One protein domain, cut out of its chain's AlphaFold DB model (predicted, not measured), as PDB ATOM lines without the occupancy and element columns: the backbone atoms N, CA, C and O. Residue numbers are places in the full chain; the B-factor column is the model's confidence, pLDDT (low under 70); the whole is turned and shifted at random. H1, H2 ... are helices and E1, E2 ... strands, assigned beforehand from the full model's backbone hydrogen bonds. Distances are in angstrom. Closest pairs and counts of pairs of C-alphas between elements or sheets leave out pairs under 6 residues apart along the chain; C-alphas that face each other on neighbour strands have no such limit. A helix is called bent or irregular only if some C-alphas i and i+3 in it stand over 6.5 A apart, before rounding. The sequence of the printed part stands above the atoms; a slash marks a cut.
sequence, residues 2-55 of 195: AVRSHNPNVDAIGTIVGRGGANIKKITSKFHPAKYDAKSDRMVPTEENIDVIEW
ATOM      1  N   ALA A   2       4.096 -18.285   4.649       91.88
ATOM      2  CA  ALA A   2       4.077 -19.484   5.491       91.88
ATOM      3  C   ALA A   2       3.817 -19.138   6.962       91.88
ATOM      4  O   ALA A   2       4.305 -18.113   7.449       91.88
ATOM      5  N   VAL A   3       3.032 -19.965   7.652       93.38
ATOM      6  CA  VAL A   3       2.586 -19.725   9.033       93.38
ATOM      7  C   VAL A   3       2.721 -20.999   9.858       93.38
ATOM      8  O   VAL A   3       2.519 -22.087   9.340       93.38
ATOM      9  N   ARG A   4       3.051 -20.873  11.145       93.56
ATOM     10  CA  ARG A   4       3.066 -22.002  12.087       93.56
ATOM     11  C   ARG A   4       2.447 -21.605  13.410       93.56
ATOM     12  O   ARG A   4       2.575 -20.453  13.836       93.56
ATOM     13  N   SER A   5       1.852 -22.576  14.081       92.94
ATOM     14  CA  SER A   5       1.459 -22.446  15.477       92.94
ATOM     15  C   SER A   5       2.573 -22.988  16.370       92.94
ATOM     16  O   SER A   5       3.227 -23.969  16.039       92.94
ATOM     17  N   HIS A   6       2.793 -22.352  17.519       91.81
ATOM     18  CA  HIS A   6       3.644 -22.917  18.578       91.81
ATOM     19  C   HIS A   6       2.836 -23.803  19.543       91.81
ATOM     20  O   HIS A   6       3.405 -24.407  20.445       91.81
ATOM     21  N   ASN A   7       1.511 -23.855  19.374       92.88
ATOM     22  CA  ASN A   7       0.605 -24.689  20.150       92.88
ATOM     23  C   ASN A   7      -0.010 -25.758  19.230       92.88
ATOM     24  O   ASN A   7      -0.712 -25.378  18.288       92.88
ATOM     25  N   PRO A   8       0.195 -27.060  19.503       88.19
ATOM     26  CA  PRO A   8      -0.313 -28.139  18.653       88.19
ATOM     27  C   PRO A   8      -1.846 -28.211  18.608       88.19
ATOM     28  O   PRO A   8      -2.402 -28.752  17.664       88.19
ATOM     29  N   ASN A   9      -2.545 -27.632  19.589       91.44
ATOM     30  CA  ASN A   9      -4.011 -27.615  19.625       91.44
ATOM     31  C   ASN A   9      -4.626 -26.451  18.825       91.44
ATOM     32  O   ASN A   9      -5.824 -26.191  18.940       91.44
ATOM     33  N   VAL A  10      -3.817 -25.689  18.086       89.81
ATOM     34  CA  VAL A  10      -4.262 -24.510  17.337       89.81
ATOM     35  C   VAL A  10      -3.838 -24.641  15.883       89.81
ATOM     36  O   VAL A  10      -2.648 -24.614  15.581       89.81
ATOM     37  N   ASP A  11      -4.824 -24.681  14.991       90.00
ATOM     38  CA  ASP A  11      -4.609 -24.584  13.549       90.00
ATOM     39  C   ASP A  11      -4.183 -23.154  13.166       90.00
ATOM     40  O   ASP A  11      -4.924 -22.172  13.336       90.00
ATOM     41  N   ALA A  12      -2.960 -23.036  12.643       90.69
ATOM     42  CA  ALA A  12      -2.373 -21.772  12.225       90.69
ATOM     43  C   ALA A  12      -3.045 -21.200  10.968       90.69
ATOM     44  O   ALA A  12      -3.297 -19.990  10.902       90.69
ATOM     45  N   ILE A  13      -3.353 -22.052   9.984       90.75
ATOM     46  CA  ILE A  13      -3.957 -21.630   8.719       90.75
ATOM     47  C   ILE A  13      -5.391 -21.186   8.983       90.75
ATOM     48  O   ILE A  13      -5.756 -20.056   8.645       90.75
ATOM     49  N   GLY A  14      -6.201 -22.030   9.624       90.06
ATOM     50  CA  GLY A  14      -7.620 -21.761   9.851       90.06
ATOM     51  C   GLY A  14      -7.862 -20.493  10.664       90.06
ATOM     52  O   GLY A  14      -8.778 -19.723  10.358       90.06
ATOM     53  N   THR A  15      -6.992 -20.201  11.635       91.00
ATOM     54  CA  THR A  15      -7.065 -18.963  12.426       91.00
ATOM     55  C   THR A  15      -6.837 -17.714  11.563       91.00
ATOM     56  O   THR A  15      -7.548 -16.713  11.705       91.00
ATOM     57  N   ILE A  16      -5.884 -17.767  10.627       89.75
ATOM     58  CA  ILE A  16      -5.530 -16.639   9.750       89.75
ATOM     59  C   ILE A  16      -6.546 -16.465   8.618       89.75
ATOM     60  O   ILE A  16      -6.956 -15.344   8.310       89.75
ATOM     61  N   VAL A  17      -6.985 -17.565   8.011       90.94
ATOM     62  CA  VAL A  17      -7.906 -17.569   6.871       90.94
ATOM     63  C   VAL A  17      -9.337 -17.252   7.327       90.94
ATOM     64  O   VAL A  17     -10.044 -16.462   6.684       90.94
ATOM     65  N   GLY A  18      -9.744 -17.780   8.485       89.75
ATOM     66  CA  GLY A  18     -11.099 -17.692   9.025       89.75
ATOM     67  C   GLY A  18     -12.116 -18.507   8.216       89.75
ATOM     68  O   GLY A  18     -11.843 -18.956   7.102       89.75
ATOM     69  N   ARG A  19     -13.339 -18.669   8.744       92.25
ATOM     70  CA  ARG A  19     -14.415 -19.416   8.056       92.25
ATOM     71  C   ARG A  19     -14.608 -18.928   6.614       92.25
ATOM     72  O   ARG A  19     -14.880 -17.747   6.390       92.25
ATOM     73  N   GLY A  20     -14.457 -19.832   5.642       86.56
ATOM     74  CA  GLY A  20     -14.624 -19.545   4.210       86.56
ATOM     75  C   GLY A  20     -13.667 -18.483   3.644       86.56
ATOM     76  O   GLY A  20     -13.993 -17.826   2.646       86.56
ATOM     77  N   GLY A  21     -12.524 -18.245   4.297       87.69
ATOM     78  CA  GLY A  21     -11.569 -17.209   3.903       87.69
ATOM     79  C   GLY A  21     -11.989 -15.789   4.269       87.69
ATOM     80  O   GLY A  21     -11.501 -14.832   3.670       87.69
ATOM     81  N   ALA A  22     -12.922 -15.614   5.208       91.25
ATOM     82  CA  ALA A  22     -13.454 -14.296   5.547       91.25
ATOM     83  C   ALA A  22     -12.382 -13.311   6.042       91.25
ATOM     84  O   ALA A  22     -12.495 -12.114   5.776       91.25
ATOM     85  N   ASN A  23     -11.357 -13.782   6.754       91.06
ATOM     86  CA  ASN A  23     -10.310 -12.908   7.280       91.06
ATOM     87  C   ASN A  23      -9.320 -12.522   6.183       91.06
ATOM     88  O   ASN A  23      -9.043 -11.335   6.012       91.06
ATOM     89  N   ILE A  24      -8.876 -13.484   5.370       88.69
ATOM     90  CA  ILE A  24      -7.933 -13.196   4.287       88.69
ATOM     91  C   ILE A  24      -8.553 -12.325   3.191       88.69
ATOM     92  O   ILE A  24      -7.953 -11.336   2.786       88.69
ATOM     93  N   LYS A  25      -9.817 -12.566   2.819       87.56
ATOM     94  CA  LYS A  25     -10.541 -11.741   1.834       87.56
ATOM     95  C   LYS A  25     -10.677 -10.277   2.268       87.56
ATOM     96  O   LYS A  25     -10.641  -9.385   1.424       87.56
ATOM     97  N   LYS A  26     -10.813 -10.006   3.576       87.88
ATOM     98  CA  LYS A  26     -10.830  -8.632   4.124       87.88
ATOM     99  C   LYS A  26      -9.481  -7.930   3.998       87.88
ATOM    100  O   LYS A  26      -9.449  -6.704   3.950       87.88
ATOM    101  N   ILE A  27      -8.389  -8.687   4.028       86.12
ATOM    102  CA  ILE A  27      -7.038  -8.157   3.858       86.12
ATOM    103  C   ILE A  27      -6.806  -7.920   2.369       86.12
ATOM    104  O   ILE A  27      -6.562  -6.784   1.978       86.12
ATOM    105  N   THR A  28      -7.005  -8.938   1.530       84.31
ATOM    106  CA  THR A  28      -6.841  -8.850   0.075       84.31
ATOM    107  C   THR A  28      -7.624  -7.683  -0.530       84.31
ATOM    108  O   THR A  28      -7.069  -6.897  -1.294       84.31
ATOM    109  N   SER A  29      -8.878  -7.471  -0.103       81.81
ATOM    110  CA  SER A  29      -9.712  -6.371  -0.610       81.81
ATOM    111  C   SER A  29      -9.157  -4.969  -0.350       81.81
ATOM    112  O   SER A  29      -9.442  -4.059  -1.128       81.81
ATOM    113  N   LYS A  30      -8.346  -4.793   0.700       81.94
ATOM    114  CA  LYS A  30      -7.703  -3.517   1.047       81.94
ATOM    115  C   LYS A  30      -6.407  -3.272   0.283       81.94
ATOM    116  O   LYS A  30      -5.985  -2.124   0.196       81.94
ATOM    117  N   PHE A  31      -5.774  -4.328  -0.224       76.69
ATOM    118  CA  PHE A  31      -4.435  -4.246  -0.799       76.69
ATOM    119  C   PHE A  31      -4.405  -4.093  -2.313       76.69
ATOM    120  O   PHE A  31      -3.333  -3.803  -2.816       76.69
ATOM    121  N   HIS A  32      -5.535  -4.200  -3.023       76.00
ATOM    122  CA  HIS A  32      -5.586  -4.093  -4.485       76.00
ATOM    123  C   HIS A  32      -4.981  -2.779  -5.013       76.00
ATOM    124  O   HIS A  32      -5.663  -1.745  -5.023       76.00
ATOM    125  N   PRO A  33      -3.728  -2.785  -5.509       71.31
ATOM    126  CA  PRO A  33      -3.134  -1.581  -6.043       71.31
ATOM    127  C   PRO A  33      -3.804  -1.287  -7.382       71.31
ATOM    128  O   PRO A  33      -3.852  -2.122  -8.295       71.31
ATOM    129  N   ALA A  34      -4.364  -0.091  -7.507       79.06
ATOM    130  CA  ALA A  34      -5.017   0.313  -8.734       79.06
ATOM    131  C   ALA A  34      -3.964   0.669  -9.796       79.06
ATOM    132  O   ALA A  34      -3.035   1.437  -9.544       79.06
ATOM    133  N   LYS A  35      -4.107   0.109 -10.998       79.56
ATOM    134  CA  LYS A  35      -3.308   0.470 -12.174       79.56
ATOM    135  C   LYS A  35      -4.189   1.223 -13.153       79.56
ATOM    136  O   LYS A  35      -5.353   0.882 -13.345       79.56
ATOM    137  N   TYR A  36      -3.643   2.270 -13.759       85.69
ATOM    138  CA  TYR A  36      -4.338   2.976 -14.827       85.69
ATOM    139  C   TYR A  36      -4.385   2.085 -16.072       85.69
ATOM    140  O   TYR A  36      -3.339   1.637 -16.549       85.69
ATOM    141  N   ASP A  37      -5.584   1.822 -16.583       85.75
ATOM    142  CA  ASP A  37      -5.778   1.103 -17.836       85.75
ATOM    143  C   ASP A  37      -6.127   2.091 -18.951       85.75
ATOM    144  O   ASP A  37      -7.238   2.619 -19.019       85.75
ATOM    145  N   ALA A  38      -5.177   2.296 -19.862       87.31
ATOM    146  CA  ALA A  38      -5.330   3.192 -21.004       87.31
ATOM    147  C   ALA A  38      -6.458   2.773 -21.968       87.31
ATOM    148  O   ALA A  38      -6.899   3.590 -22.769       87.31
ATOM    149  N   LYS A  39      -6.930   1.516 -21.921       87.00
ATOM    150  CA  LYS A  39      -8.042   1.049 -22.768       87.00
ATOM    151  C   LYS A  39      -9.413   1.405 -22.206       87.00
ATOM    152  O   LYS A  39     -10.334   1.636 -22.982       87.00
ATOM    153  N   SER A  40      -9.560   1.396 -20.884       86.06
ATOM    154  CA  SER A  40     -10.829   1.676 -20.204       86.06
ATOM    155  C   SER A  40     -10.902   3.083 -19.595       86.06
ATOM    156  O   SER A  40     -11.909   3.406 -18.969       86.06
ATOM    157  N   ASP A  41      -9.856   3.900 -19.796       87.50
ATOM    158  CA  ASP A  41      -9.684   5.278 -19.302       87.50
ATOM    159  C   ASP A  41     -10.033   5.443 -17.813       87.50
ATOM    160  O   ASP A  41     -10.636   6.420 -17.370       87.50
ATOM    161  N   ARG A  42      -9.699   4.426 -17.015       87.75
ATOM    162  CA  ARG A  42     -10.001   4.392 -15.584       87.75
ATOM    163  C   ARG A  42      -8.920   3.658 -14.810       87.75
ATOM    164  O   ARG A  42      -8.159   2.856 -15.351       87.75
ATOM    165  N   MET A  43      -8.886   3.904 -13.505       82.12
ATOM    166  CA  MET A  43      -8.123   3.063 -12.592       82.12
ATOM    167  C   MET A  43      -8.826   1.714 -12.418       82.12
ATOM    168  O   MET A  43      -9.998   1.663 -12.045       82.12
ATOM    169  N   VAL A  44      -8.104   0.626 -12.680       81.88
ATOM    170  CA  VAL A  44      -8.571  -0.749 -12.489       81.88
ATOM    171  C   VAL A  44      -7.782  -1.365 -11.327       81.88
ATOM    172  O   VAL A  44      -6.548  -1.321 -11.351       81.88
ATOM    173  N   PRO A  45      -8.446  -1.908 -10.290       78.38
ATOM    174  CA  PRO A  45      -7.754  -2.616  -9.217       78.38
ATOM    175  C   PRO A  45      -7.025  -3.840  -9.780       78.38
ATOM    176  O   PRO A  45      -7.592  -4.602 -10.559       78.38
ATOM    177  N   THR A  46      -5.758  -4.021  -9.402       80.12
ATOM    178  CA  THR A  46      -5.039  -5.270  -9.676       80.12
ATOM    179  C   THR A  46      -5.418  -6.266  -8.592       80.12
ATOM    180  O   THR A  46      -5.179  -6.001  -7.417       80.12
ATOM    181  N   GLU A  47      -6.008  -7.390  -8.982       74.75
ATOM    182  CA  GLU A  47      -6.228  -8.514  -8.073       74.75
ATOM    183  C   GLU A  47      -4.869  -9.124  -7.714       74.75
ATOM    184  O   GLU A  47      -4.134  -9.594  -8.587       74.75
ATOM    185  N   GLU A  48      -4.513  -9.061  -6.433       82.12
ATOM    186  CA  GLU A  48      -3.365  -9.768  -5.876       82.12
ATOM    187  C   GLU A  48      -3.898 -10.901  -5.007       82.12
ATOM    188  O   GLU A  48      -4.678 -10.663  -4.089       82.12
ATOM    189  N   ASN A  49      -3.498 -12.135  -5.301       83.12
ATOM    190  CA  ASN A  49      -3.889 -13.290  -4.502       83.12
ATOM    191  C   ASN A  49      -2.870 -13.504  -3.383       83.12
ATOM    192  O   ASN A  49      -1.667 -13.327  -3.586       83.12
ATOM    193  N   ILE A  50      -3.364 -13.859  -2.198       86.94
ATOM    194  CA  ILE A  50      -2.535 -14.181  -1.040       86.94
ATOM    195  C   ILE A  50      -2.763 -15.647  -0.719       86.94
ATOM    196  O   ILE A  50      -3.837 -16.016  -0.246       86.94
ATOM    197  N   ASP A  51      -1.727 -16.446  -0.930       88.31
ATOM    198  CA  ASP A  51      -1.724 -17.853  -0.563       88.31
ATOM    199  C   ASP A  51      -1.078 -18.016   0.817       88.31
ATOM    200  O   ASP A  51       0.003 -17.470   1.091       88.31
ATOM    201  N   VAL A  52      -1.765 -18.731   1.707       89.56
ATOM    202  CA  VAL A  52      -1.299 -19.061   3.059       89.56
ATOM    203  C   VAL A  52      -1.052 -20.552   3.105       89.56
ATOM    204  O   VAL A  52      -1.955 -21.327   2.811       89.56
ATOM    205  N   ILE A  53       0.164 -20.924   3.483       91.50
ATOM    206  CA  ILE A  53       0.594 -22.315   3.604       91.50
ATOM    207  C   ILE A  53       1.110 -22.563   5.016       91.50
ATOM    208  O   ILE A  53       1.557 -21.630   5.696       91.50
ATOM    209  N   GLU A  54       1.087 -23.814   5.445       90.31
ATOM    210  CA  GLU A  54       1.706 -24.207   6.701       90.31
ATOM    211  C   GLU A  54       3.224 -24.239   6.536       90.31
ATOM    212  O   GLU A  54       3.766 -24.730   5.544       90.31
ATOM    213  N   TRP A  55       3.923 -23.650   7.500       93.06
ATOM    214  CA  TRP A  55       5.358 -23.822   7.620       93.06
ATOM    215  C   TRP A  55       5.628 -25.138   8.335       93.06
ATOM    216  O   TRP A  55       5.163 -25.329   9.459       93.06
TER     217      TRP A  55
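AT A GLANCE: This is residues 2 to 55 of the 195 residues of the protein "Transcription termination protein NusA" of Streptococcus sp. DD11 (UniProt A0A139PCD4). The model is a long, thin rod with a small two-strand hairpin, E1 and E2, at one end; helix H2 carries the length on from it, the short helix H1 meets H2 at a corner, and a loop, residues 4 to 11, makes the other end. From the hairpin the last stretch, residues 46 to 55, folds back along the rod, and its residues 53 to 54 pair in parallel with residues 2 to 3. The printed part has 54 residues with two named helices and two named strands, in the order H1, H2, E1, E2; the sheet is E1 - E2, antiparallel, and the class is mixed, helices and strands. The whole is extended, with a radius of gyration of the C-alphas of 15.7 A and spans of 51 by 20 by 12 A.

IN THESE COORDINATES: Strand E1 is residues 34 to 37, 9.2 A from first to last C-alpha, and begins with C-alpha 34 at (-5.017, 0.313, -8.734). Strand E2 is residues 42 to 45, 9.7 A long, and ends with C-alpha 45 at (-7.754, -2.616, -9.217). Helix H2 is residues 19 to 31, 20.2 A long; it is irregular, with C-alphas 20 and 23 at 8.5 A. Helix H1 is residues 12 to 17, 8.8 A long, and begins with C-alpha 12 at (-2.373, -21.772, 12.225).

HOW THE PARTS SIT: E1 and E2 form a hairpin of antiparallel neighbour strands, with 138 degrees between their directions. N 35 and O 44 are 2.9 A apart and N 44 and O 35 are 2.8 A apart, both within hydrogen-bond range. The C-alphas of Ala 34 and Pro 45, which face each other, are 4.0 A apart. A tight link of two residues joins H2 to E1, while H2 and E2 are apart. H1 and H2 touch only at the corner by their link, H2 with residues 23 to 24 alone; the closest C-alphas are those of Val 17 and Ile 24, 5.1 A apart. H1 and H2 run the same way at a steep tilt of 65 degrees. H1 is apart from E1 and from E2. In H1 every O i to N i+4 pair is within hydrogen-bond range; in H2 it is 6 of 9.

THE WHOLE: The two C-alphas farthest apart are those of Pro 8 and Asp 41, at 51.4 A. The first and last printed C-alphas, of Ala 2 and Trp 55, are 5.0 A apart. The links H1 to H2, H2 to E1 and E1 to E2 are tight, and the printed part has no cut. The mean pLDDT of the printed part is 86.8, and no printed residue is under 70.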